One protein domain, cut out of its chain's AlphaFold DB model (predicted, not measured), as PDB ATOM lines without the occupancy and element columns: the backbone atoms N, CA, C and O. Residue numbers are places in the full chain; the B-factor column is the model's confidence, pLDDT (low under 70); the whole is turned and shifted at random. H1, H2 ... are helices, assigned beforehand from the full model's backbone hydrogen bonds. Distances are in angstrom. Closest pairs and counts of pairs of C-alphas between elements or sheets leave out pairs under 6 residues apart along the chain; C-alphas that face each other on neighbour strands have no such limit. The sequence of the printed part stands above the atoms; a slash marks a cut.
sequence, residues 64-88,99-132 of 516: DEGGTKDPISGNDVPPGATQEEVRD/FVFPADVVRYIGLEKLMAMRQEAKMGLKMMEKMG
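Overview. This is residues 64 to 88 and 99 to 132 of the 516 residues of an uncharacterized protein of Hyphomonas sp (UniProt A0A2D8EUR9). One long helix, H2, sticks out as an arm over residues 115 to 130 from a smaller body, in which the short helix H1 turns a corner with the near end of H2 and a looped stretch, residues 64 to 88, lies at the end away from the arm. The arm gives the whole much of its length: the C-alphas span 52 by 18 by 11 A, the outline of a rod. The printed part has 59 residues with two named helices, H1 then H2 along the chain, and no named strand. The class is all helix, though just 27 of the 59 residues are in named elements; the whole is extended, with a radius of gyration of the C-alphas of 16.5 A.

Arrangement. H2, residues 111 to 130, is the longest helix. H1, residues 103 to 109, is joined to it by a tight link of 1 residue. The two are close but not clearly touching, with 1 pair of C-alphas within 8 A, the closest, those of Val 106 and Leu 114, 7.5 A apart. Their lines stand at 72 degrees, only just about perpendicular. In H1 and H2 every O i to N i+4 pair is within hydrogen-bond range. Residues 115 to 132, of which 115 to 130 belong to H2, stand free.

Along the chain. H2 is 28.2 A long, from C-alpha 111 at (20.049, 12.845, 27.220) to C-alpha 130 at (40.085, -2.214, 14.375). H1 is 10.1 A long and begins at C-alpha 103, (14.689, 19.883, 23.526).

Size, cuts and confidence. The C-alphas farthest apart, those of Pro 71 and Gly 132, are 52.0 A apart. Residues 89 to 98 are not printed, and C-alphas 88 and 99 are 14.6 A apart across this cut. The mean pLDDT of the printed part is 71.4, with 23 residues under 70, among them residues 64 to 68 and 130 to 132.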
ATOM      1  N   ASP A  64       6.294  24.565  32.822       58.50
ATOM      2  CA  ASP A  64       5.704  24.061  31.593       58.50
ATOM      3  C   ASP A  64       5.092  25.252  30.852       58.50
ATOM      4  O   ASP A  64       3.962  25.670  31.107       58.50
ATOM      5  N   GLU A  65       5.903  25.869  29.994       58.81
ATOM      6  CA  GLU A  65       5.484  26.924  29.064       58.81
ATOM      7  C   GLU A  65       5.009  26.327  27.726       58.81
ATOM      8  O   GLU A  65       4.863  27.039  26.726       58.81
ATOM      9  N   GLY A  66       4.743  25.017  27.716       56.69
ATOM     10  CA  GLY A  66       4.252  24.267  26.575       56.69
ATOM     11  C   GLY A  66       2.989  24.862  25.958       56.69
ATOM     12  O   GLY A  66       2.059  25.285  26.646       56.69
ATOM     13  N   GLY A  67       2.949  24.896  24.627       61.19
ATOM     14  CA  GLY A  67       1.831  25.433  23.851       61.19
ATOM     15  C   GLY A  67       1.837  26.956  23.685       61.19
ATOM     16  O   GLY A  67       0.875  27.509  23.149       61.19
ATOM     17  N   THR A  68       2.899  27.644  24.118       67.38
ATOM     18  CA  THR A  68       3.127  29.065  23.812       67.38
ATOM     19  C   THR A  68       4.115  29.225  22.654       67.38
ATOM     20  O   THR A  68       4.939  28.352  22.411       67.38
ATOM     21  N   LYS A  69       4.024  30.327  21.900       71.00
ATOM     22  CA  LYS A  69       5.040  30.700  20.902       71.00
ATOM     23  C   LYS A  69       6.082  31.582  21.566       71.00
ATOM     24  O   LYS A  69       5.697  32.583  22.178       71.00
ATOM     25  N   ASP A  70       7.364  31.251  21.433       69.25
ATOM     26  CA  ASP A  70       8.423  32.119  21.951       69.25
ATOM     27  C   ASP A  70       8.423  33.449  21.163       69.25
ATOM     28  O   ASP A  70       8.450  33.445  19.931       69.25
ATOM     29  N   PRO A  71       8.361  34.609  21.837       66.81
ATOM     30  CA  PRO A  71       8.218  35.908  21.178       66.81
ATOM     31  C   PRO A  71       9.466  36.381  20.417       66.81
ATOM     32  O   PRO A  71       9.367  37.364  19.682       66.81
ATOM     33  N   ILE A  72      10.625  35.743  20.608       63.28
ATOM     34  CA  ILE A  72      11.898  36.150  19.994       63.28
ATOM     35  C   ILE A  72      12.219  35.273  18.779       63.28
ATOM     36  O   ILE A  72      12.520  35.805  17.713       63.28
ATOM     37  N   SER A  73      12.120  33.950  18.921       63.78
ATOM     38  CA  SER A  73      12.373  32.980  17.846       63.78
ATOM     39  C   SER A  73      11.136  32.677  16.993       63.78
ATOM     40  O   SER A  73      11.265  32.291  15.836       63.78
ATOM     41  N   GLY A  74       9.925  32.876  17.530       70.12
ATOM     42  CA  GLY A  74       8.672  32.534  16.851       70.12
ATOM     43  C   GLY A  74       8.388  31.029  16.767       70.12
ATOM     44  O   GLY A  74       7.381  30.652  16.160       70.12
ATOM     45  N   ASN A  75       9.234  30.192  17.374       70.75
ATOM     46  CA  ASN A  75       9.071  28.743  17.426       70.75
ATOM     47  C   ASN A  75       7.972  28.352  18.433       70.75
ATOM     48  O   ASN A  75       7.799  28.988  19.480       70.75
ATOM     49  N   ASP A  76       7.204  27.311  18.099       72.50
ATOM     50  CA  ASP A  76       6.200  26.728  18.992       72.50
ATOM     51  C   ASP A  76       6.910  25.969  20.117       72.50
ATOM     52  O   ASP A  76       7.683  25.057  19.839       72.50
ATOM     53  N   VAL A  77       6.654  26.339  21.376       70.50
ATOM     54  CA  VAL A  77       7.242  25.682  22.549       70.50
ATOM     55  C   VAL A  77       6.493  24.383  22.815       70.50
ATOM     56  O   VAL A  77       5.294  24.421  23.127       70.50
ATOM     57  N   PRO A  78       7.147  23.223  22.699       67.94
ATOM     58  CA  PRO A  78       6.457  21.953  22.856       67.94
ATOM     59  C   PRO A  78       6.176  21.658  24.340       67.94
ATOM     60  O   PRO A  78       6.789  22.258  25.228       67.94
ATOM     61  N   PRO A  79       5.197  20.788  24.643       68.44
ATOM     62  CA  PRO A  79       4.810  20.480  26.017       68.44
ATOM     63  C   PRO A  79       5.988  19.900  26.794       68.44
ATOM     64  O   PRO A  79       6.606  18.924  26.369       68.44
ATOM     65  N   GLY A  80       6.295  20.510  27.937       66.88
ATOM     66  CA  GLY A  80       7.480  20.164  28.699       66.88
ATOM     67  C   GLY A  80       8.781  20.654  28.069       66.88
ATOM     68  O   GLY A  80       9.774  19.964  28.243       66.88
ATOM     69  N   ALA A  81       8.807  21.808  27.394       67.31
ATOM     70  CA  ALA A  81      10.001  22.600  27.062       67.31
ATOM     71  C   ALA A  81       9.828  24.055  27.550       67.31
ATOM     72  O   ALA A  81       8.710  24.494  27.825       67.31
ATOM     73  N   THR A  82      10.925  24.799  27.711       72.81
ATOM     74  CA  THR A  82      10.879  26.224  28.096       72.81
ATOM     75  C   THR A  82      11.034  27.115  26.869       72.81
ATOM     76  O   THR A  82      11.660  26.716  25.888       72.81
ATOM     77  N   GLN A  83      10.516  28.347  26.921       67.38
ATOM     78  CA  GLN A  83      10.681  29.306  25.821       67.38
ATOM     79  C   GLN A  83      12.151  29.582  25.486       67.38
ATOM     80  O   GLN A  83      12.467  29.833  24.331       67.38
ATOM     81  N   GLU A  84      13.047  29.532  26.475       68.88
ATOM     82  CA  GLU A  84      14.480  29.796  26.284       68.88
ATOM     83  C   GLU A  84      15.215  28.653  25.578       68.88
ATOM     84  O   GLU A  84      16.127  28.915  24.804       68.88
ATOM     85  N   GLU A  85      14.816  27.400  25.794       67.62
ATOM     86  CA  GLU A  85      15.477  26.232  25.191       67.62
ATOM     87  C   GLU A  85      15.127  26.020  23.716       67.62
ATOM     88  O   GLU A  85      15.842  25.315  23.010       67.62
ATOM     89  N   VAL A  86      14.032  26.622  23.252       63.00
ATOM     90  CA  VAL A  86      13.560  26.532  21.861       63.00
ATOM     91  C   VAL A  86      14.070  27.720  21.022       63.00
ATOM     92  O   VAL A  86      13.733  27.860  19.844       63.00
ATOM     93  N   ARG A  87      14.896  28.600  21.610       74.31
ATOM     94  CA  ARG A  87      15.505  29.718  20.884       74.31
ATOM     95  C   ARG A  87      16.646  29.233  19.999       74.31
ATOM     96  O   ARG A  87      17.635  28.692  20.480       74.31
ATOM     97  N   ASP A  88      16.539  29.534  18.709       70.88
ATOM     98  CA  ASP A  88      17.601  29.329  17.718       70.88
ATOM     99  C   ASP A  88      18.588  30.521  17.690       70.88
ATOM    100  O   ASP A  88      18.948  31.031  16.627       70.88
ATOM    101  N   PHE A  99      23.972  15.957  13.638       73.06
ATOM    102  CA  PHE A  99      22.535  16.150  13.851       73.06
ATOM    103  C   PHE A  99      22.260  16.912  15.152       73.06
ATOM    104  O   PHE A  99      22.801  16.564  16.203       73.06
ATOM    105  N   VAL A 100      21.385  17.922  15.092       79.19
ATOM    106  CA  VAL A 100      20.912  18.689  16.258       79.19
ATOM    107  C   VAL A 100      19.514  18.212  16.637       79.19
ATOM    108  O   VAL A 100      18.624  18.148  15.790       79.19
ATOM    109  N   PHE A 101      19.316  17.880  17.913       80.12
ATOM    110  CA  PHE A 101      18.025  17.432  18.432       80.12
ATOM    111  C   PHE A 101      17.297  18.564  19.172       80.12
ATOM    112  O   PHE A 101      17.913  19.201  20.027       80.12
ATOM    113  N   PRO A 102      15.991  18.776  18.915       78.56
ATOM    114  CA  PRO A 102      15.157  19.665  19.720       78.56
ATOM    115  C   PRO A 102      15.040  19.195  21.177       78.56
ATOM    116  O   PRO A 102      15.130  17.994  21.464       78.56
ATOM    117  N   ALA A 103      14.774  20.134  22.086       75.00
ATOM    118  CA  ALA A 103      14.689  19.883  23.526       75.00
ATOM    119  C   ALA A 103      13.690  18.770  23.886       75.00
ATOM    120  O   ALA A 103      13.986  17.923  24.724       75.00
ATOM    121  N   ASP A 104      12.539  18.696  23.226       74.62
ATOM    122  CA  ASP A 104      11.512  17.697  23.549       74.62
ATOM    123  C   ASP A 104      11.923  16.287  23.140       74.62
ATOM    124  O   ASP A 104      11.635  15.340  23.868       74.62
ATOM    125  N   VAL A 105      12.650  16.124  22.029       72.81
ATOM    126  CA  VAL A 105      13.196  14.813  21.638       72.81
ATOM    127  C   VAL A 105      14.224  14.356  22.671       72.81
ATOM    128  O   VAL A 105      14.219  13.200  23.100       72.81
ATOM    129  N   VAL A 106      15.063  15.286  23.126       79.50
ATOM    130  CA  VAL A 106      16.060  15.052  24.171       79.50
ATOM    131  C   VAL A 106      15.409  14.713  25.515       79.50
ATOM    132  O   VAL A 106      15.875  13.803  26.200       79.50
ATOM    133  N   ARG A 107      14.322  15.391  25.890       75.56
ATOM    134  CA  ARG A 107      13.570  15.134  27.129       75.56
ATOM    135  C   ARG A 107      12.777  13.825  27.060       75.56
ATOM    136  O   ARG A 107      12.735  13.098  28.047       75.56
ATOM    137  N   TYR A 108      12.200  13.486  25.905       69.62
ATOM    138  CA  TYR A 108      11.413  12.263  25.711       69.62
ATOM    139  C   TYR A 108      12.279  10.996  25.691       69.62
ATOM    140  O   TYR A 108      11.980  10.015  26.373       69.62
ATOM    141  N   ILE A 109      13.373  11.002  24.920       75.81
ATOM    142  CA  ILE A 109      14.297   9.860  24.843       75.81
ATOM    143  C   ILE A 109      15.194   9.821  26.095       75.81
ATOM    144  O   ILE A 109      15.453   8.738  26.636       75.81
ATOM    145  N   GLY A 110      15.586  11.000  26.587       77.06
ATOM    146  CA  GLY A 110      16.557  11.231  27.653       77.06
ATOM    147  C   GLY A 110      17.959  11.494  27.086       77.06
ATOM    148  O   GLY A 110      18.434  10.731  26.241       77.06
ATOM    149  N   LEU A 111      18.653  12.530  27.589       73.81
ATOM    150  CA  LEU A 111      20.049  12.845  27.220       73.81
ATOM    151  C   LEU A 111      20.966  11.625  27.350       73.81
ATOM    152  O   LEU A 111      21.785  11.362  26.474       73.81
ATOM    153  N   GLU A 112      20.799  10.859  28.425       70.25
ATOM    154  CA  GLU A 112      21.606   9.676  28.719       70.25
ATOM    155  C   GLU A 112      21.500   8.610  27.622       70.25
ATOM    156  O   GLU A 112      22.516   8.082  27.172       70.25
ATOM    157  N   LYS A 113      20.290   8.340  27.118       76.94
ATOM    158  CA  LYS A 113      20.090   7.347  26.053       76.94
ATOM    159  C   LYS A 113      20.670   7.814  24.725       76.94
ATOM    160  O   LYS A 113      21.269   7.010  24.019       76.94
ATOM    161  N   LEU A 114      20.552   9.103  24.400       78.94
ATOM    162  CA  LEU A 114      21.178   9.664  23.198       78.94
ATOM    163  C   LEU A 114      22.709   9.600  23.282       78.94
ATOM    164  O   LEU A 114      23.373   9.241  22.309       78.94
ATOM    165  N   MET A 115      23.282   9.877  24.458       75.12
ATOM    166  CA  MET A 115      24.716   9.697  24.683       75.12
ATOM    167  C   MET A 115      25.131   8.226  24.592       75.12
ATOM    168  O   MET A 115      26.163   7.937  23.986       75.12
ATOM    169  N   ALA A 116      24.333   7.305  25.133       77.81
ATOM    170  CA  ALA A 116      24.593   5.870  25.059       77.81
ATOM    171  C   ALA A 116      24.580   5.368  23.607       77.81
ATOM    172  O   ALA A 116      25.550   4.750  23.178       77.81
ATOM    173  N   MET A 117      23.557   5.723  22.819       78.44
ATOM    174  CA  MET A 117      23.481   5.384  21.392       78.44
ATOM    175  C   MET A 117      24.670   5.954  20.608       78.44
ATOM    176  O   MET A 117      25.252   5.276  19.764       78.44
ATOM    177  N   ARG A 118      25.092   7.189  20.915       80.19
ATOM    178  CA  ARG A 118      26.289   7.794  20.311       80.19
ATOM    179  C   ARG A 118      27.562   7.022  20.661       80.19
ATOM    180  O   ARG A 118      28.426   6.852  19.804       80.19
ATOM    181  N   GLN A 119      27.723   6.607  21.914       76.44
ATOM    182  CA  GLN A 119      28.887   5.832  22.348       76.44
ATOM    183  C   GLN A 119      28.896   4.444  21.709       76.44
ATOM    184  O   GLN A 119      29.947   4.003  21.259       76.44
ATOM    185  N   GLU A 120      27.740   3.793  21.615       76.19
ATOM    186  CA  GLU A 120      27.568   2.503  20.949       76.19
ATOM    187  C   GLU A 120      27.933   2.585  19.469       76.19
ATOM    188  O   GLU A 120      28.792   1.835  19.012       76.19
ATOM    189  N   ALA A 121      27.390   3.567  18.745       78.31
ATOM    190  CA  ALA A 121      27.733   3.796  17.347       78.31
ATOM    191  C   ALA A 121      29.238   4.059  17.162       78.31
ATOM    192  O   ALA A 121      29.857   3.491  16.267       78.31
ATOM    193  N   LYS A 122      29.862   4.856  18.044       78.88
ATOM    194  CA  LYS A 122      31.317   5.096  18.021       78.88
ATOM    195  C   LYS A 122      32.138   3.847  18.333       78.88
ATOM    196  O   LYS A 122      33.191   3.660  17.735       78.88
ATOM    197  N   MET A 123      31.696   3.011  19.269       76.81
ATOM    198  CA  MET A 123      32.369   1.751  19.590       76.81
ATOM    199  C   MET A 123      32.231   0.744  18.449       76.81
ATOM    200  O   MET A 123      33.213   0.084  18.127       76.81
ATOM    201  N   GLY A 124      31.062   0.679  17.806       77.25
ATOM    202  CA  GLY A 124      30.830  -0.121  16.605       77.25
ATOM    203  C   GLY A 124      31.733   0.314  15.455       77.25
ATOM    204  O   GLY A 124      32.468  -0.510  14.921       77.25
ATOM    205  N   LEU A 125      31.783   1.619  15.158       76.06
ATOM    206  CA  LEU A 125      32.713   2.180  14.170       76.06
ATOM    207  C   LEU A 125      34.172   1.863  14.515       76.06
ATOM    208  O   LEU A 125      34.917   1.397  13.663       76.06
ATOM    209  N   LYS A 126      34.575   2.034  15.779       73.81
ATOM    210  CA  LYS A 126      35.934   1.715  16.238       73.81
ATOM    211  C   LYS A 126      36.256   0.220  16.134       73.81
ATOM    212  O   LYS A 126      37.404  -0.152  15.911       73.81
ATOM    213  N   MET A 127      35.268  -0.652  16.319       69.38
ATOM    214  CA  MET A 127      35.428  -2.096  16.158       69.38
ATOM    215  C   MET A 127      35.569  -2.473  14.680       69.38
ATOM    216  O   MET A 127      36.443  -3.267  14.351       69.38
ATOM    217  N   MET A 128      34.795  -1.838  13.796       67.50
ATOM    218  CA  MET A 128      34.916  -1.979  12.340       67.50
ATOM    219  C   MET A 128      36.256  -1.429  11.815       67.50
ATOM    220  O   MET A 128      36.869  -2.036  10.940       67.50
ATOM    221  N   GLU A 129      36.758  -0.337  12.398       70.94
ATOM    222  CA  GLU A 129      38.091   0.217  12.127       70.94
ATOM    223  C   GLU A 129      39.204  -0.730  12.598       70.94
ATOM    224  O   GLU A 129      40.109  -1.050  11.834       70.94
ATOM    225  N   LYS A 130      39.108  -1.259  13.825       67.50
ATOM    226  CA  LYS A 130      40.085  -2.214  14.375       67.50
ATOM    227  C   LYS A 130      40.108  -3.548  13.618       67.50
ATOM    228  O   LYS A 130      41.136  -4.216  13.597       67.50
ATOM    229  N   MET A 131      38.988  -3.934  13.010       61.41
ATOM    230  CA  MET A 131      38.885  -5.091  12.115       61.41
ATOM    231  C   MET A 131      39.328  -4.778  10.675       61.41
ATOM    232  O   MET A 131      39.210  -5.637   9.807       61.41
ATOM    233  N   GLY A 132      39.827  -3.566  10.404       65.19
ATOM    234  CA  GLY A 132      40.366  -3.173   9.100       65.19
ATOM    235  C   GLY A 132      39.316  -2.995   8.000       65.19
ATOM    236  O   GLY A 132      39.672  -2.775   6.848       65.19
TER     237      GLY A 132